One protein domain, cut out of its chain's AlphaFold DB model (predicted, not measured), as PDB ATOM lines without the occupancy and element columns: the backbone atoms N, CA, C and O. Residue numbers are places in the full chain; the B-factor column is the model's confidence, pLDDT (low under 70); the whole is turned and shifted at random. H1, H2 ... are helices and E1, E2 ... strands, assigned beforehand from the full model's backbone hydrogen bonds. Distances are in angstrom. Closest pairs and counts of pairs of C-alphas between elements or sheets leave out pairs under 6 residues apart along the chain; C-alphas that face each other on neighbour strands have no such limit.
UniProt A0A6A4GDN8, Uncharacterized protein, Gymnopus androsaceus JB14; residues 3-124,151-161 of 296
ATOM      1  N   THR A   3      56.474  32.597 -13.261       93.75
ATOM      2  CA  THR A   3      56.650  31.628 -12.182       93.75
ATOM      3  C   THR A   3      55.499  30.634 -12.234       93.75
ATOM      4  O   THR A   3      54.337  31.033 -12.319       93.75
ATOM      5  N   THR A   4      55.830  29.347 -12.194       94.62
ATOM      6  CA  THR A   4      54.868  28.245 -12.158       94.62
ATOM      7  C   THR A   4      55.108  27.456 -10.885       94.62
ATOM      8  O   THR A   4      56.218  26.965 -10.687       94.62
ATOM      9  N   ILE A   5      54.077  27.309 -10.056       95.88
ATOM     10  CA  ILE A   5      54.132  26.506  -8.832       95.88
ATOM     11  C   ILE A   5      53.053  25.424  -8.851       95.88
ATOM     12  O   ILE A   5      51.952  25.621  -9.377       95.88
ATOM     13  N   PHE A   6      53.378  24.262  -8.289       96.50
ATOM     14  CA  PHE A   6      52.418  23.179  -8.086       96.50
ATOM     15  C   PHE A   6      51.564  23.453  -6.849       96.50
ATOM     16  O   PHE A   6      51.980  24.178  -5.953       96.50
ATOM     17  N   ALA A   7      50.377  22.856  -6.769       96.44
ATOM     18  CA  ALA A   7      49.527  23.016  -5.592       96.44
ATOM     19  C   ALA A   7      50.210  22.509  -4.306       96.44
ATOM     20  O   ALA A   7      50.053  23.100  -3.246       96.44
ATOM     21  N   ALA A   8      51.028  21.463  -4.382       96.88
ATOM     22  CA  ALA A   8      51.795  20.977  -3.234       96.88
ATOM     23  C   ALA A   8      52.970  21.895  -2.814       96.88
ATOM     24  O   ALA A   8      53.725  21.530  -1.913       96.88
ATOM     25  N   ASP A   9      53.169  23.046  -3.466       97.38
ATOM     26  CA  ASP A   9      54.228  23.992  -3.114       97.38
ATOM     27  C   ASP A   9      54.006  24.583  -1.702       97.38
ATOM     28  O   ASP A   9      52.897  25.028  -1.390       97.38
ATOM     29  N   PRO A  10      55.041  24.622  -0.838       96.94
ATOM     30  CA  PRO A  10      54.913  25.087   0.546       96.94
ATOM     31  C   PRO A  10      54.614  26.588   0.683       96.94
ATOM     32  O   PRO A  10      54.284  27.037   1.778       96.94
ATOM     33  N   SER A  11      54.724  27.375  -0.394       96.75
ATOM     34  CA  SER A  11      54.297  28.781  -0.407       96.75
ATOM     35  C   SER A  11      52.773  28.957  -0.377       96.75
ATOM     36  O   SER A  11      52.293  30.060  -0.104       96.75
ATOM     37  N   ILE A  12      52.007  27.888  -0.631       97.25
ATOM     38  CA  ILE A  12      50.547  27.898  -0.561       97.25
ATOM     39  C   ILE A  12      50.108  27.431   0.828       97.25
ATOM     40  O   ILE A  12      50.428  26.333   1.281       97.25
ATOM     41  N   THR A  13      49.326  28.269   1.501       97.88
ATOM     42  CA  THR A  13      48.739  27.962   2.808       97.88
ATOM     43  C   THR A  13      47.324  27.422   2.640       97.88
ATOM     44  O   THR A  13      46.528  27.970   1.879       97.88
ATOM     45  N   TYR A  14      46.997  26.342   3.345       97.50
ATOM     46  CA  TYR A  14      45.709  25.657   3.236       97.50
ATOM     47  C   TYR A  14      44.951  25.712   4.558       97.50
ATOM     48  O   TYR A  14      45.530  25.509   5.625       97.50
ATOM     49  N   SER A  15      43.641  25.961   4.504       97.31
ATOM     50  CA  SER A  15      42.817  26.051   5.711       97.31
ATOM     51  C   SER A  15      41.398  25.484   5.527       97.31
ATOM     52  O   SER A  15      40.727  25.829   4.551       97.31
ATOM     53  N   PRO A  16      40.920  24.632   6.461       97.31
ATOM     54  CA  PRO A  16      41.744  23.928   7.447       97.31
ATOM     55  C   PRO A  16      42.683  22.945   6.727       97.31
ATOM     56  O   PRO A  16      42.284  22.315   5.750       97.31
ATOM     57  N   GLN A  17      43.921  22.780   7.204       96.75
ATOM     58  CA  GLN A  17      44.908  21.899   6.556       96.75
ATOM     59  C   GLN A  17      44.381  20.463   6.379       96.75
ATOM     60  O   GLN A  17      44.626  19.830   5.359       96.75
ATOM     61  N   SER A  18      43.599  19.966   7.342       96.88
ATOM     62  CA  SER A  18      43.000  18.626   7.315       96.88
ATOM     63  C   SER A  18      41.922  18.431   6.243       96.88
ATOM     64  O   SER A  18      41.497  17.303   6.019       96.88
ATOM     65  N   ALA A  19      41.439  19.504   5.611       96.00
ATOM     66  CA  ALA A  19      40.497  19.427   4.498       96.00
ATOM     67  C   ALA A  19      41.177  19.172   3.148       96.00
ATOM     68  O   ALA A  19      40.475  18.957   2.161       96.00
ATOM     69  N   TRP A  20      42.506  19.235   3.092       96.56
ATOM     70  CA  TRP A  20      43.271  19.120   1.863       96.56
ATOM     71  C   TRP A  20      44.181  17.898   1.903       96.56
ATOM     72  O   TRP A  20      44.948  17.703   2.844       96.56
ATOM     73  N   SER A  21      44.117  17.099   0.845       96.69
ATOM     74  CA  SER A  21      44.909  15.885   0.684       96.69
ATOM     75  C   SER A  21      45.904  16.068  -0.463       96.69
ATOM     76  O   SER A  21      45.471  16.343  -1.588       96.69
ATOM     77  N   PRO A  22      47.219  15.931  -0.221       96.88
ATOM     78  CA  PRO A  22      48.212  15.969  -1.285       96.88
ATOM     79  C   PRO A  22      48.167  14.684  -2.113       96.88
ATOM     80  O   PRO A  22      48.073  13.581  -1.572       96.88
ATOM     81  N   ASN A  23      48.299  14.825  -3.427       95.25
ATOM     82  CA  ASN A  23      48.449  13.706  -4.349       95.25
ATOM     83  C   ASN A  23      49.921  13.532  -4.751       95.25
ATOM     84  O   ASN A  23      50.721  14.467  -4.721       95.25
ATOM     85  N   SER A  24      50.285  12.328  -5.199       94.25
ATOM     86  CA  SER A  24      51.659  12.004  -5.619       94.25
ATOM     87  C   SER A  24      52.146  12.777  -6.852       94.25
ATOM     88  O   SER A  24      53.325  12.722  -7.187       94.25
ATOM     89  N   ASP A  25      51.245  13.445  -7.568       93.31
ATOM     90  CA  ASP A  25      51.530  14.233  -8.767       93.31
ATOM     91  C   ASP A  25      51.707  15.738  -8.487       93.31
ATOM     92  O   ASP A  25      51.858  16.517  -9.426       93.31
ATOM     93  N   GLY A  26      51.705  16.143  -7.211       93.75
ATOM     94  CA  GLY A  26      51.864  17.538  -6.792       93.75
ATOM     95  C   GLY A  26      50.567  18.349  -6.795       93.75
ATOM     96  O   GLY A  26      50.609  19.556  -6.552       93.75
ATOM     97  N   THR A  27      49.421  17.717  -7.057       95.56
ATOM     98  CA  THR A  27      48.106  18.352  -6.914       95.56
ATOM     99  C   THR A  27      47.580  18.250  -5.480       95.56
ATOM    100  O   THR A  27      48.036  17.420  -4.692       95.56
ATOM    101  N   MET A  28      46.618  19.107  -5.135       96.62
ATOM    102  CA  MET A  28      45.950  19.118  -3.832       96.62
ATOM    103  C   MET A  28      44.450  18.939  -4.037       96.62
ATOM    104  O   MET A  28      43.840  19.681  -4.810       96.62
ATOM    105  N   THR A  29      43.853  17.975  -3.340       95.12
ATOM    106  CA  THR A  29      42.422  17.676  -3.440       95.12
ATOM    107  C   THR A  29      41.677  18.098  -2.181       95.12
ATOM    108  O   THR A  29      42.163  17.874  -1.075       95.12
ATOM    109  N   THR A  30      40.473  18.646  -2.326       94.31
ATOM    110  CA  THR A  30      39.534  18.840  -1.214       94.31
ATOM    111  C   THR A  30      38.102  18.556  -1.646       94.31
ATOM    112  O   THR A  30      37.706  18.895  -2.754       94.31
ATOM    113  N   ASN A  31      37.300  17.970  -0.765       92.62
ATOM    114  CA  ASN A  31      35.849  17.829  -0.926       92.62
ATOM    115  C   ASN A  31      35.063  18.641   0.118       92.62
ATOM    116  O   ASN A  31      33.832  18.596   0.150       92.62
ATOM    117  N   ASN A  32      35.762  19.411   0.957       93.12
ATOM    118  CA  ASN A  32      35.152  20.169   2.038       93.12
ATOM    119  C   ASN A  32      34.756  21.563   1.546       93.12
ATOM    120  O   ASN A  32      35.604  22.386   1.193       93.12
ATOM    121  N   ALA A  33      33.456  21.858   1.567       91.12
ATOM    122  CA  ALA A  33      32.966  23.206   1.307       91.12
ATOM    123  C   ALA A  33      33.552  24.206   2.321       91.12
ATOM    124  O   ALA A  33      33.584  23.945   3.522       91.12
ATOM    125  N   GLY A  34      33.998  25.361   1.832       92.06
ATOM    126  CA  GLY A  34      34.619  26.409   2.641       92.06
ATOM    127  C   GLY A  34      36.118  26.220   2.887       92.06
ATOM    128  O   GLY A  34      36.750  27.146   3.389       92.06
ATOM    129  N   ALA A  35      36.705  25.082   2.500       94.81
ATOM    130  CA  ALA A  35      38.154  24.930   2.500       94.81
ATOM    131  C   ALA A  35      38.779  25.928   1.515       94.81
ATOM    132  O   ALA A  35      38.257  26.135   0.416       94.81
ATOM    133  N   PHE A  36      39.889  26.558   1.890       95.56
ATOM    134  CA  PHE A  36      40.563  27.524   1.029       95.56
ATOM    135  C   PHE A  36      42.073  27.311   0.956       95.56
ATOM    136  O   PHE A  36      42.676  26.706   1.843       95.56
ATOM    137  N   ALA A  37      42.651  27.808  -0.135       96.50
ATOM    138  CA  ALA A  37      44.082  27.879  -0.396       96.50
ATOM    139  C   ALA A  37      44.471  29.347  -0.605       96.50
ATOM    140  O   ALA A  37      43.769  30.072  -1.316       96.50
ATOM    141  N   GLN A  38      45.563  29.791   0.009       96.44
ATOM    142  CA  GLN A  38      46.038  31.168  -0.061       96.44
ATOM    143  C   GLN A  38      47.505  31.221  -0.494       96.44
ATOM    144  O   GLN A  38      48.352  30.521   0.057       96.44
ATOM    145  N   LEU A  39      47.793  32.087  -1.466       96.00
ATOM    146  CA  LEU A  39      49.122  32.327  -2.026       96.00
ATOM    147  C   LEU A  39      49.396  33.829  -2.057       96.00
ATOM    148  O   LEU A  39      48.582  34.596  -2.569       96.00
ATOM    149  N   THR A  40      50.570  34.242  -1.590       95.69
ATOM    150  CA  THR A  40      51.078  35.595  -1.848       95.69
ATOM    151  C   THR A  40      51.976  35.554  -3.073       95.69
ATOM    152  O   THR A  40      52.898  34.744  -3.138       95.69
ATOM    153  N   PHE A  41      51.721  36.419  -4.048       93.69
ATOM    154  CA  PHE A  41      52.495  36.485  -5.283       93.69
ATOM    155  C   PHE A  41      52.868  37.929  -5.609       93.69
ATOM    156  O   PHE A  41      52.200  38.868  -5.183       93.69
ATOM    157  N   ASN A  42      53.950  38.112  -6.364       93.12
ATOM    158  CA  ASN A  42      54.312  39.410  -6.923       93.12
ATOM    159  C   ASN A  42      54.157  39.340  -8.441       93.12
ATOM    160  O   ASN A  42      54.868  38.580  -9.104       93.12
ATOM    161  N   GLY A  43      53.179  40.059  -8.982       90.75
ATOM    162  CA  GLY A  43      52.832  39.921 -10.387       90.75
ATOM    163  C   GLY A  43      51.752  40.876 -10.865       90.75
ATOM    164  O   GLY A  43      51.060  41.510 -10.081       90.75
ATOM    165  N   THR A  44      51.601  40.949 -12.181       90.06
ATOM    166  CA  THR A  44      50.539  41.711 -12.858       90.06
ATOM    167  C   THR A  44      49.484  40.799 -13.492       90.06
ATOM    168  O   THR A  44      48.492  41.264 -14.059       90.06
ATOM    169  N   PHE A  45      49.737  39.488 -13.463       89.00
ATOM    170  CA  PHE A  45      48.947  38.436 -14.089       89.00
ATOM    171  C   PHE A  45      48.988  37.171 -13.231       89.00
ATOM    172  O   PHE A  45      50.050  36.822 -12.712       89.00
ATOM    173  N   LEU A  46      47.854  36.473 -13.136       90.50
ATOM    174  CA  LEU A  46      47.751  35.177 -12.478       90.50
ATOM    175  C   LEU A  46      46.712  34.285 -13.171       90.50
ATOM    176  O   LEU A  46      45.618  34.736 -13.525       90.50
ATOM    177  N   GLU A  47      47.059  33.011 -13.309       91.19
ATOM    178  CA  GLU A  47      46.251  31.939 -13.875       91.19
ATOM    179  C   GLU A  47      46.256  30.730 -12.929       91.19
ATOM    180  O   GLU A  47      47.307  30.294 -12.454       91.19
ATOM    181  N   VAL A  48      45.071  30.191 -12.639       90.81
ATOM    182  CA  VAL A  48      44.894  29.005 -11.785       90.81
ATOM    183  C   VAL A  48      44.350  27.857 -12.619       90.81
ATOM    184  O   VAL A  48      43.327  28.015 -13.287       90.81
ATOM    185  N   PHE A  49      44.994  26.698 -12.506       91.62
ATOM    186  CA  PHE A  49      44.590  25.450 -13.139       91.62
ATOM    187  C   PHE A  49      44.100  24.451 -12.092       91.62
ATOM    188  O   PHE A  49      44.795  24.143 -11.118       91.62
ATOM    189  N   GLY A  50      42.916  23.894 -12.330       90.19
ATOM    190  CA  GLY A  50      42.339  22.844 -11.500       90.19
ATOM    191  C   GLY A  50      41.281  22.035 -12.237       90.19
ATOM    192  O   GLY A  50      40.881  22.369 -13.356       90.19
ATOM    193  N   THR A  51      40.831  20.950 -11.616       89.38
ATOM    194  CA  THR A  51      39.813  20.054 -12.172       89.38
ATOM    195  C   THR A  51      38.801  19.650 -11.109       89.38
ATOM    196  O   THR A  51      39.050  19.768  -9.911       89.38
ATOM    197  N   ILE A  52      37.640  19.183 -11.558       85.56
ATOM    198  CA  ILE A  52      36.633  18.551 -10.704       85.56
ATOM    199  C   ILE A  52      36.396  17.167 -11.308       85.56
ATOM    200  O   ILE A  52      35.706  17.079 -12.333       85.56
ATOM    201  N   PRO A  53      37.017  16.096 -10.782       80.62
ATOM    202  CA  PRO A  53      36.797  14.760 -11.299       80.62
ATOM    203  C   PRO A  53      35.321  14.345 -11.183       80.62
ATOM    204  O   PRO A  53      34.607  14.752 -10.261       80.62
ATOM    205  N   PRO A  54      34.832  13.517 -12.121       73.88
ATOM    206  CA  PRO A  54      33.505  12.938 -12.022       73.88
ATOM    207  C   PRO A  54      33.440  11.976 -10.829       73.88
ATOM    208  O   PRO A  54      34.260  11.080 -10.674       73.88
ATOM    209  N   THR A  55      32.410  12.134 -10.008       69.00
ATOM    210  CA  THR A  55      32.236  11.437  -8.722       69.00
ATOM    211  C   THR A  55      31.655  10.028  -8.850       69.00
ATOM    212  O   THR A  55      31.503   9.324  -7.858       69.00
ATOM    213  N   ASN A  56      31.272   9.613 -10.061       61.69
ATOM    214  CA  ASN A  56      30.641   8.319 -10.296       61.69
ATOM    215  C   ASN A  56      31.646   7.324 -10.879       61.69
ATOM    216  O   ASN A  56      32.003   7.394 -12.055       61.69
ATOM    217  N   SER A  57      31.985   6.318 -10.074       56.84
ATOM    218  CA  SER A  57      32.702   5.102 -10.482       56.84
ATOM    219  C   SER A  57      32.039   4.358 -11.654       56.84
ATOM    220  O   SER A  57      32.695   3.577 -12.336       56.84
ATOM    221  N   MET A  58      30.757   4.623 -11.935       47.78
ATOM    222  CA  MET A  58      29.990   3.955 -12.993       47.78
ATOM    223  C   MET A  58      30.225   4.477 -14.420       47.78
ATOM    224  O   MET A  58      29.720   3.874 -15.361       47.78
ATOM    225  N   ILE A  59      30.998   5.551 -14.617       49.06
ATOM    226  CA  ILE A  59      31.344   6.049 -15.964       49.06
ATOM    227  C   ILE A  59      32.867   6.158 -16.110       49.06
ATOM    228  O   ILE A  59      33.405   7.171 -16.536       49.06
ATOM    229  N   GLN A  60      33.600   5.096 -15.770       49.28
ATOM    230  CA  GLN A  60      35.006   4.989 -16.188       49.28
ATOM    231  C   GLN A  60      35.157   4.647 -17.682       49.28
ATOM    232  O   GLN A  60      36.256   4.744 -18.221       49.28
ATOM    233  N   HIS A  61      34.071   4.267 -18.371       46.50
ATOM    234  CA  HIS A  61      34.157   3.749 -19.740       46.50
ATOM    235  C   HIS A  61      33.753   4.719 -20.854       46.50
ATOM    236  O   HIS A  61      34.054   4.461 -22.016       46.50
ATOM    237  N   VAL A  62      33.151   5.864 -20.530       42.00
ATOM    238  CA  VAL A  62      32.781   6.868 -21.536       42.00
ATOM    239  C   VAL A  62      33.366   8.207 -21.119       42.00
ATOM    240  O   VAL A  62      32.794   8.905 -20.297       42.00
ATOM    241  N   GLN A  63      34.547   8.499 -21.669       43.22
ATOM    242  CA  GLN A  63      35.218   9.801 -21.681       43.22
ATOM    243  C   GLN A  63      35.096  10.603 -20.376       43.22
ATOM    244  O   GLN A  63      34.187  11.411 -20.200       43.22
ATOM    245  N   SER A  64      36.090  10.439 -19.498       43.88
ATOM    246  CA  SER A  64      36.398  11.416 -18.450       43.88
ATOM    247  C   SER A  64      36.618  12.786 -19.100       43.88
ATOM    248  O   SER A  64      37.726  13.116 -19.525       43.88
ATOM    249  N   LEU A  65      35.553  13.576 -19.214       45.72
ATOM    250  CA  LEU A  65      35.609  14.987 -19.558       45.72
ATOM    251  C   LEU A  65      36.251  15.701 -18.370       45.72
ATOM    252  O   LEU A  65      35.568  16.163 -17.456       45.72
ATOM    253  N   ILE A  66      37.583  15.729 -18.364       53.16
ATOM    254  CA  ILE A  66      38.371  16.547 -17.450       53.16
ATOM    255  C   ILE A  66      37.968  17.990 -17.743       53.16
ATOM    256  O   ILE A  66      38.380  18.577 -18.742       53.16
ATOM    257  N   THR A  67      37.098  18.545 -16.905       60.56
ATOM    258  CA  THR A  67      36.766  19.965 -16.987       60.56
ATOM    259  C   THR A  67      37.936  20.709 -16.364       60.56
ATOM    260  O   THR A  67      38.032  20.803 -15.141       60.56
ATOM    261  N   LEU A  68      38.867  21.151 -17.211       67.94
ATOM    262  CA  LEU A  68      39.944  22.048 -16.817       67.94
ATOM    263  C   LEU A  68      39.343  23.435 -16.601       67.94
ATOM    264  O   LEU A  68      38.796  24.035 -17.528       67.94
ATOM    265  N   TRP A  69      39.443  23.937 -15.377       66.94
ATOM    266  CA  TRP A  69      39.062  25.305 -15.064       66.94
ATOM    267  C   TRP A  69      40.286  26.193 -15.199       66.94
ATOM    268  O   TRP A  69      41.300  25.952 -14.546       66.94
ATOM    269  N   ILE A  70      40.161  27.208 -16.051       73.56
ATOM    270  CA  ILE A  70      41.127  28.291 -16.190       73.56
ATOM    271  C   ILE A  70      40.464  29.532 -15.609       73.56
ATOM    272  O   ILE A  70      39.511  30.065 -16.181       73.56
ATOM    273  N   MET A  71      40.939  29.970 -14.448       75.25
ATOM    274  CA  MET A  71      40.597  31.291 -13.933       75.25
ATOM    275  C   MET A  71      41.724  32.246 -14.283       75.25
ATOM    276  O   MET A  71      42.816  32.145 -13.726       75.25
ATOM    277  N   GLN A  72      41.435  33.177 -15.185       75.31
ATOM    278  CA  GLN A  72      42.313  34.291 -15.497       75.31
ATOM    279  C   GLN A  72      41.805  35.526 -14.751       75.31
ATOM    280  O   GLN A  72      40.677  35.974 -14.979       75.31
ATOM    281  N   LEU A  73      42.621  36.071 -13.848       74.31
ATOM    282  CA  LEU A  73      42.345  37.385 -13.261       74.31
ATOM    283  C   LEU A  73      42.544  38.478 -14.327       74.31
ATOM    284  O   LEU A  73      43.347  38.283 -15.247       74.31
ATOM    285  N   PRO A  74      41.815  39.610 -14.248       67.31
ATOM    286  CA  PRO A  74      41.965  40.695 -15.209       67.31
ATOM    287  C   PRO A  74      43.432  41.080 -15.379       67.31
ATOM    288  O   PRO A  74      44.156  41.315 -14.412       67.31
ATOM    289  N   THR A  75      43.867  41.135 -16.634       68.69
ATOM    290  CA  THR A  75      45.173  41.678 -16.997       68.69
ATOM    291  C   THR A  75      45.224  43.136 -16.560       68.69
ATOM    292  O   THR A  75      44.346  43.904 -16.952       68.69
ATOM    293  N   GLY A  76      46.236  43.516 -15.783       76.62
ATOM    294  CA  GLY A  76      46.392  44.897 -15.318       76.62
ATOM    295  C   GLY A  76      46.338  45.080 -13.806       76.62
ATOM    296  O   GLY A  76      46.109  46.199 -13.357       76.62
ATOM    297  N   LEU A  77      46.576  44.024 -13.021       84.62
ATOM    298  CA  LEU A  77      47.010  44.231 -11.640       84.62
ATOM    299  C   LEU A  77      48.273  45.101 -11.662       84.62
ATOM    300  O   LEU A  77      49.160  44.884 -12.495       84.62
ATOM    301  N   ALA A  78      48.345  46.089 -10.770       88.06
ATOM    302  CA  ALA A  78      49.562  46.869 -10.596       88.06
ATOM    303  C   ALA A  78      50.716  45.926 -10.229       88.06
ATOM    304  O   ALA A  78      50.518  44.919  -9.545       88.06
ATOM    305  N   SER A  79      51.929  46.232 -10.688       88.19
ATOM    306  CA  SER A  79      53.109  45.490 -10.247       88.19
ATOM    307  C   SER A  79      53.239  45.636  -8.734       88.19
ATOM    308  O   SER A  79      53.334  46.757  -8.236       88.19
ATOM    309  N   GLY A  80      53.232  44.526  -8.006       89.62
ATOM    310  CA  GLY A  80      53.223  44.564  -6.553       89.62
ATOM    311  C   GLY A  80      52.880  43.220  -5.934       89.62
ATOM    312  O   GLY A  80      52.685  42.226  -6.634       89.62
ATOM    313  N   SER A  81      52.840  43.206  -4.602       92.94
ATOM    314  CA  SER A  81      52.486  42.026  -3.820       92.94
ATOM    315  C   SER A  81      50.973  41.923  -3.647       92.94
ATOM    316  O   SER A  81      50.329  42.817  -3.090       92.94
ATOM    317  N   HIS A  82      50.439  40.796  -4.100       92.75
ATOM    318  CA  HIS A  82      49.024  40.450  -4.107       92.75
ATOM    319  C   HIS A  82      48.790  39.181  -3.297       92.75
ATOM    320  O   HIS A  82      49.626  38.274  -3.298       92.75
ATOM    321  N   SER A  83      47.623  39.071  -2.661       94.62
ATOM    322  CA  SER A  83      47.175  37.822  -2.036       94.62
ATOM    323  C   SER A  83      46.051  37.186  -2.843       94.62
ATOM    324  O   SER A  83      44.997  37.795  -3.000       94.62
ATOM    325  N   LEU A  84      46.273  35.973  -3.351       93.69
ATOM    326  CA  LEU A  84      45.256  35.124  -3.960       93.69
ATOM    327  C   LEU A  84      44.616  34.245  -2.885       93.69
ATOM    328  O   LEU A  84      45.317  33.468  -2.244       93.69
ATOM    329  N   VAL A  85      43.289  34.287  -2.766       94.06
ATOM    330  CA  VAL A  85      42.514  33.337  -1.948       94.06
ATOM    331  C   VAL A  85      41.564  32.548  -2.841       94.06
ATOM    332  O   VAL A  85      40.704  33.144  -3.484       94.06
ATOM    333  N   ILE A  86      41.707  31.221  -2.866       92.88
ATOM    334  CA  ILE A  86      40.853  30.273  -3.594       92.88
ATOM    335  C   ILE A  86      39.968  29.560  -2.580       92.88
ATOM    336  O   ILE A  86      40.480  28.820  -1.751       92.88
ATOM    337  N   THR A  87      38.649  29.734  -2.653       93.12
ATOM    338  CA  THR A  87      37.700  29.006  -1.788       93.12
ATOM    339  C   THR A  87      36.977  27.908  -2.562       93.12
ATOM    340  O   THR A  87      36.374  28.180  -3.604       93.12
ATOM    341  N   ALA A  88      36.996  26.684  -2.036       89.69
ATOM    342  CA  ALA A  88      36.208  25.566  -2.536       89.69
ATOM    343  C   ALA A  88      34.740  25.740  -2.119       89.69
ATOM    344  O   ALA A  88      34.404  25.724  -0.935       89.69
ATOM    345  N   ILE A  89      33.843  25.906  -3.092       85.12
ATOM    346  CA  ILE A  89      32.400  26.023  -2.841       85.12
ATOM    347  C   ILE A  89      31.725  24.773  -3.403       85.12
ATOM    348  O   ILE A  89      31.296  24.755  -4.559       85.12
ATOM    349  N   ALA A  90      31.653  23.712  -2.598       76.50
ATOM    350  CA  ALA A  90      30.899  22.513  -2.951       76.50
ATOM    351  C   ALA A  90      29.411  22.716  -2.628       76.50
ATOM    352  O   ALA A  90      29.067  23.217  -1.559       76.50
ATOM    353  N   THR A  91      28.526  22.337  -3.556       66.50
ATOM    354  CA  THR A  91      27.068  22.415  -3.342       66.50
ATOM    355  C   THR A  91      26.458  21.101  -2.852       66.50
ATOM    356  O   THR A  91      25.309  21.099  -2.421       66.50
ATOM    357  N   ASP A  92      27.207  19.995  -2.891       69.81
ATOM    358  CA  ASP A  92      26.668  18.652  -2.658       69.81
ATOM    359  C   ASP A  92      27.608  17.672  -1.919       69.81
ATOM    360  O   ASP A  92      27.339  16.474  -1.936       69.81
ATOM    361  N   ASN A  93      28.667  18.138  -1.235       65.00
ATOM    362  CA  ASN A  93      29.614  17.331  -0.423       65.00
ATOM    363  C   ASN A  93      30.222  16.092  -1.113       65.00
ATOM    364  O   ASN A  93      30.788  15.229  -0.445       65.00
ATOM    365  N   GLN A  94      30.089  15.958  -2.431       71.00
ATOM    366  CA  GLN A  94      30.490  14.737  -3.127       71.00
ATOM    367  C   GLN A  94      31.504  14.968  -4.237       71.00
ATOM    368  O   GLN A  94      32.055  13.988  -4.719       71.00
ATOM    369  N   ALA A  95      31.729  16.211  -4.665       79.81
ATOM    370  CA  ALA A  95      32.704  16.522  -5.699       79.81
ATOM    371  C   ALA A  95      34.056  16.886  -5.089       79.81
ATOM    372  O   ALA A  95      34.154  17.841  -4.317       79.81
ATOM    373  N   ASP A  96      35.086  16.149  -5.491       87.69
ATOM    374  CA  ASP A  96      36.467  16.512  -5.218       87.69
ATOM    375  C   ASP A  96      36.839  17.724  -6.086       87.69
ATOM    376  O   ASP A  96      36.588  17.756  -7.290       87.69
ATOM    377  N   PHE A  97      37.426  18.744  -5.477       90.19
ATOM    378  CA  PHE A  97      38.133  19.824  -6.146       90.19
ATOM    379  C   PHE A  97      39.613  19.481  -6.180       90.19
ATOM    380  O   PHE A  97      40.192  19.233  -5.126       90.19
ATOM    381  N   VAL A  98      40.237  19.515  -7.354       93.06
ATOM    382  CA  VAL A  98      41.673  19.270  -7.517       93.06
ATOM    383  C   VAL A  98      42.344  20.558  -7.979       93.06
ATOM    384  O   VAL A  98      42.160  20.983  -9.121       93.06
ATOM    385  N   LEU A  99      43.143  21.173  -7.111       93.88
ATOM    386  CA  LEU A  99      44.036  22.275  -7.461       93.88
ATOM    387  C   LEU A  99      45.337  21.690  -8.016       93.88
ATOM    388  O   LEU A  99      45.965  20.863  -7.358       93.88
ATOM    389  N   ALA A 100      45.744  22.107  -9.216       94.62
ATOM    390  CA  ALA A 100      46.906  21.530  -9.887       94.62
ATOM    391  C   ALA A 100      48.106  22.476  -9.917       94.62
ATOM    392  O   ALA A 100      49.182  22.153  -9.411       94.62
ATOM    393  N   THR A 101      47.941  23.640 -10.539       94.12
ATOM    394  CA  THR A 101      49.062  24.537 -10.840       94.12
ATOM    395  C   THR A 101      48.600  25.983 -10.798       94.12
ATOM    396  O   THR A 101      47.487  26.295 -11.220       94.12
ATOM    397  N   ILE A 102      49.465  26.869 -10.313       93.62
ATOM    398  CA  ILE A 102      49.266  28.316 -10.353       93.62
ATOM    399  C   ILE A 102      50.424  28.924 -11.143       93.62
ATOM    400  O   ILE A 102      51.588  28.600 -10.903       93.62
ATOM    401  N   VAL A 103      50.098  29.787 -12.102       92.81
ATOM    402  CA  VAL A 103      51.068  30.499 -12.936       92.81
ATOM    403  C   VAL A 103      50.861  31.991 -12.748       92.81
ATOM    404  O   VAL A 103      49.756  32.489 -12.926       92.81
ATOM    405  N   TYR A 104      51.915  32.725 -12.417       92.12
ATOM    406  CA  TYR A 104      51.872  34.185 -12.342       92.12
ATOM    407  C   TYR A 104      53.106  34.803 -12.997       92.12
ATOM    408  O   TYR A 104      54.157  34.170 -13.111       92.12
ATOM    409  N   ASP A 105      52.974  36.035 -13.488       90.56
ATOM    410  CA  ASP A 105      54.069  36.767 -14.135       90.56
ATOM    411  C   ASP A 105      54.082  38.228 -13.670       90.56
ATOM    412  O   ASP A 105      53.036  38.854 -13.475       90.56
ATOM    413  N   SER A 106      55.289  38.764 -13.510       83.75
ATOM    414  CA  SER A 106      55.571  40.176 -13.244       83.75
ATOM    415  C   SER A 106      55.462  41.062 -14.486       83.75
ATOM    416  O   SER A 106      55.433  42.281 -14.364       83.75
ATOM    417  N   ASN A 107      55.453  40.468 -15.683       79.31
ATOM    418  CA  ASN A 107      55.523  41.198 -16.941       79.31
ATOM    419  C   ASN A 107      54.174  41.140 -17.674       79.31
ATOM    420  O   ASN A 107      53.712  40.074 -18.072       79.31
ATOM    421  N   VAL A 108      53.584  42.313 -17.927       62.25
ATOM    422  CA  VAL A 108      52.260  42.524 -18.558       62.25
ATOM    423  C   VAL A 108      52.204  42.103 -20.037       62.25
ATOM    424  O   VAL A 108      51.165  42.219 -20.683       62.25
ATOM    425  N   PHE A 109      53.300  41.611 -20.622       53.31
ATOM    426  CA  PHE A 109      53.304  41.279 -22.043       53.31
ATOM    427  C   PHE A 109      52.447  40.049 -22.310       53.31
ATOM    428  O   PHE A 109      52.901  38.921 -22.138       53.31
ATOM    429  N   VAL A 110      51.212  40.334 -22.741       49.88
ATOM    430  CA  VAL A 110      50.230  39.485 -23.419       49.88
ATOM    431  C   VAL A 110      50.906  38.230 -23.958       49.88
ATOM    432  O   VAL A 110      51.369  38.184 -25.101       49.88
ATOM    433  N   ARG A 111      50.993  37.195 -23.119       50.88
ATOM    434  CA  ARG A 111      51.378  35.881 -23.603       50.88
ATOM    435  C   ARG A 111      50.232  35.456 -24.500       50.88
ATOM    436  O   ARG A 111      49.135  35.172 -24.030       50.88
ATOM    437  N   LYS A 112      50.493  35.402 -25.808       53.22
ATOM    438  CA  LYS A 112      49.789  34.467 -26.687       53.22
ATOM    439  C   LYS A 112      49.852  33.131 -25.958       53.22
ATOM    440  O   LYS A 112      50.960  32.636 -25.726       53.22
ATOM    441  N   PHE A 113      48.698  32.643 -25.504       52.09
ATOM    442  CA  PHE A 113      48.585  31.383 -24.786       52.09
ATOM    443  C   PHE A 113      49.356  30.335 -25.574       52.09
ATOM    444  O   PHE A 113      48.953  29.934 -26.665       52.09
ATOM    445  N   HIS A 114      50.512  29.939 -25.048       42.19
ATOM    446  CA  HIS A 114      51.090  28.682 -25.463       42.19
ATOM    447  C   HIS A 114      50.103  27.676 -24.904       42.19
ATOM    448  O   HIS A 114      49.874  27.672 -23.697       42.19
ATOM    449  N   SER A 115      49.429  26.940 -25.785       46.75
ATOM    450  CA  SER A 115      48.521  25.869 -25.396       46.75
ATOM    451  C   SER A 115      49.229  25.027 -24.344       46.75
ATOM    452  O   SER A 115      50.202  24.338 -24.656       46.75
ATOM    453  N   PHE A 116      48.808  25.151 -23.088       45.41
ATOM    454  CA  PHE A 116      49.348  24.319 -22.037       45.41
ATOM    455  C   PHE A 116      48.806  22.927 -22.319       45.41
ATOM    456  O   PHE A 116      47.616  22.674 -22.142       45.41
ATOM    457  N   THR A 117      49.646  22.042 -22.848       45.31
ATOM    458  CA  THR A 117      49.315  20.624 -22.898       45.31
ATOM    459  C   THR A 117      49.370  20.167 -21.444       45.31
ATOM    460  O   THR A 117      50.471  20.147 -20.884       45.31
ATOM    461  N   PRO A 118      48.231  19.875 -20.785       45.16
ATOM    462  CA  PRO A 118      48.269  19.401 -19.410       45.16
ATOM    463  C   PRO A 118      49.219  18.200 -19.346       45.16
ATOM    464  O   PRO A 118      49.249  17.415 -20.303       45.16
ATOM    465  N   PRO A 119      50.030  18.062 -18.280       41.41
ATOM    466  CA  PRO A 119      50.995  16.982 -18.176       41.41
ATOM    467  C   PRO A 119      50.304  15.658 -18.496       41.41
ATOM    468  O   PRO A 119      49.359  15.243 -17.826       41.41
ATOM    469  N   THR A 120      50.781  14.991 -19.549       40.97
ATOM    470  CA  THR A 120      50.165  13.812 -20.181       40.97
ATOM    471  C   THR A 120      49.998  12.627 -19.224       40.97
ATOM    472  O   THR A 120      49.372  11.624 -19.564       40.97
ATOM    473  N   ARG A 121      50.532  12.735 -18.001       42.94
ATOM    474  CA  ARG A 121      50.375  11.756 -16.924       42.94
ATOM    475  C   ARG A 121      48.923  11.581 -16.472       42.94
ATOM    476  O   ARG A 121      48.608  10.513 -15.966       42.94
ATOM    477  N   TYR A 122      48.033  12.534 -16.754       42.06
ATOM    478  CA  TYR A 122      46.591  12.372 -16.524       42.06
ATOM    479  C   TYR A 122      45.888  11.426 -17.516       42.06
ATOM    480  O   TYR A 122      44.751  11.030 -17.277       42.06
ATOM    481  N   LEU A 123      46.539  11.037 -18.620       40.28
ATOM    482  CA  LEU A 123      45.913  10.263 -19.704       40.28
ATOM    483  C   LEU A 123      46.429   8.826 -19.845       40.28
ATOM    484  O   LEU A 123      46.070   8.144 -20.805       40.28
ATOM    485  N   ASN A 124      47.230   8.318 -18.906       37.81
ATOM    486  CA  ASN A 124      47.741   6.947 -18.991       37.81
ATOM    487  C   ASN A 124      46.747   5.921 -18.411       37.81
ATOM    488  O   ASN A 124      47.059   5.154 -17.501       37.81
ATOM    489  N   LYS A 151      27.561  21.060  -9.408       52.84
ATOM    490  CA  LYS A 151      28.161  22.398  -9.541       52.84
ATOM    491  C   LYS A 151      29.107  22.699  -8.392       52.84
ATOM    492  O   LYS A 151      28.753  22.562  -7.227       52.84
ATOM    493  N   MET A 152      30.265  23.218  -8.748       49.09
ATOM    494  CA  MET A 152      31.196  23.832  -7.819       49.09
ATOM    495  C   MET A 152      31.568  25.187  -8.405       49.09
ATOM    496  O   MET A 152      31.758  25.310  -9.616       49.09
ATOM    497  N   SER A 153      31.599  26.211  -7.562       56.22
ATOM    498  CA  SER A 153      32.077  27.538  -7.941       56.22
ATOM    499  C   SER A 153      33.396  27.803  -7.240       56.22
ATOM    500  O   SER A 153      33.575  27.415  -6.089       56.22
ATOM    501  N   ILE A 154      34.308  28.480  -7.923       55.50
ATOM    502  CA  ILE A 154      35.552  28.934  -7.320       55.50
ATOM    503  C   ILE A 154      35.454  30.446  -7.174       55.50
ATOM    504  O   ILE A 154      35.059  31.147  -8.107       55.50
ATOM    505  N   LEU A 155      35.780  30.930  -5.983       68.12
ATOM    506  CA  LEU A 155      35.922  32.347  -5.702       68.12
ATOM    507  C   LEU A 155      37.413  32.624  -5.530       68.12
ATOM    508  O   LEU A 155      38.020  32.115  -4.590       68.12
ATOM    509  N   ALA A 156      37.969  33.405  -6.454       61.97
ATOM    510  CA  ALA A 156      39.322  33.935  -6.382       61.97
ATOM    511  C   ALA A 156      39.256  35.435  -6.090       61.97
ATOM    512  O   ALA A 156      38.502  36.163  -6.742       61.97
ATOM    513  N   ARG A 157      40.036  35.901  -5.116       66.19
ATOM    514  CA  ARG A 157      40.211  37.332  -4.841       66.19
ATOM    515  C   ARG A 157      41.693  37.652  -4.793       66.19
ATOM    516  O   ARG A 157      42.429  36.908  -4.155       66.19
ATOM    517  N   ALA A 158      42.081  38.727  -5.475       58.91
ATOM    518  CA  ALA A 158      43.359  39.394  -5.281       58.91
ATOM    519  C   ALA A 158      43.127  40.549  -4.300       58.91
ATOM    520  O   ALA A 158      42.217  41.350  -4.510       58.91
ATOM    521  N   GLN A 159      43.892  40.594  -3.216       66.50
ATOM    522  CA  GLN A 159      43.931  41.751  -2.324       66.50
ATOM    523  C   GLN A 159      45.272  42.452  -2.493       66.50
ATOM    524  O   GLN A 159      46.315  41.808  -2.346       66.50
ATOM    525  N   ASP A 160      45.223  43.751  -2.786       60.78
ATOM    526  CA  ASP A 160      46.397  44.613  -2.726       60.78
ATOM    527  C   ASP A 160      46.855  44.687  -1.266       60.78
ATOM    528  O   ASP A 160      46.056  44.934  -0.355       60.78
ATOM    529  N   SER A 161      48.140  44.440  -1.031       48.84
ATOM    530  CA  SER A 161      48.736  44.622   0.290       48.84
ATOM    531  C   SER A 161      48.772  46.119   0.624       48.84
ATOM    532  O   SER A 161      49.575  46.878   0.088       48.84
TER     533      SER A 161
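Overview. This is residues 3 to 124 and 151 to 161 of the 296 residues of an uncharacterized protein of Gymnopus androsaceus JB14 (UniProt A0A6A4GDN8). This is a sandwich of two twisted sheets face to face, the parts that face each other 9.9 A apart centre to centre, with the strands of the one sheet, E1 E3 E5 E6 E8, running at 17 degrees to those of the other, E2 E4 E7 E9. From this body residues 57 to 63 stick out as a loop, while residues 111 to 117 stand free on the way to the short helix H1, which is on neither sheet. The printed part has 133 residues, with nine named strands and one named helix in the order E1 to E8, H1, E9; the first sheet is branched, the second runs E2 E4 E7 E9, and the neighbours in both are antiparallel. The class is mostly strand, though under half of the printed residues are in named elements, 62 of 133. The whole is compact, with a radius of gyration of the C-alphas of 15.2 A and spans of 47 by 33 by 26 A.

Along the chain. Find C-alpha 3 at (56.650, 31.628, -12.182), where E1, residues 3 to 6, begins. Next come E2, residues 12 to 15, and E3, residues 28 to 30. E4, residues 36 to 42, is 19.8 A long, and E5, residues 45 to 51, is 20.6 A. After E6, residues 68 to 72, look for E7, residues 81 to 90, which runs 29.1 A from (52.486, 42.026, -3.820). E8, residues 97 to 105, is 24.6 A long. H1 is residues 120 to 123, and E9, residues 152 to 160, runs 26.2 A to C-alpha 160 at (46.397, 44.613, -2.726).

Arrangement. Start at E8, which has E1 and E3 on one side and E5 on the other side. Look for N 5 and O 102 at 2.9 A, N 30 and O 97 at 2.9 A, and N 47 and O 103 at 2.8 A. E5 and E6 form a hairpin, with N 69 and O 50 at 2.9 A. In the other sheet, find N 13 and O 38 of E2 and E4 at 2.8 A, N 39 and O 84 of E4 and E7 at 2.9 A, and N 83 and O 159 of E7 and E9 at 3.0 A. Between the sheets, the closest C-alphas of E4 and E8 are those of Phe 41 and Tyr 104, 7.5 A apart. H1 is too short for an O i to N i+4 pair; its one O i to N i+3 pair is within range.

Size, cuts and confidence. The farthest C-alphas, of His 61 and Ser 161, are 47.8 A apart. Residues 125 to 150 are not printed, and C-alphas 124 and 151 are 26.7 A apart across this cut. The long links are E2 to E3, E5 to E6 and E8 to H1. The model's mean pLDDT is 77.6 over the printed part; 48 residues are under 70, among them 55 to 69, 108 to 124 and 151 to 161.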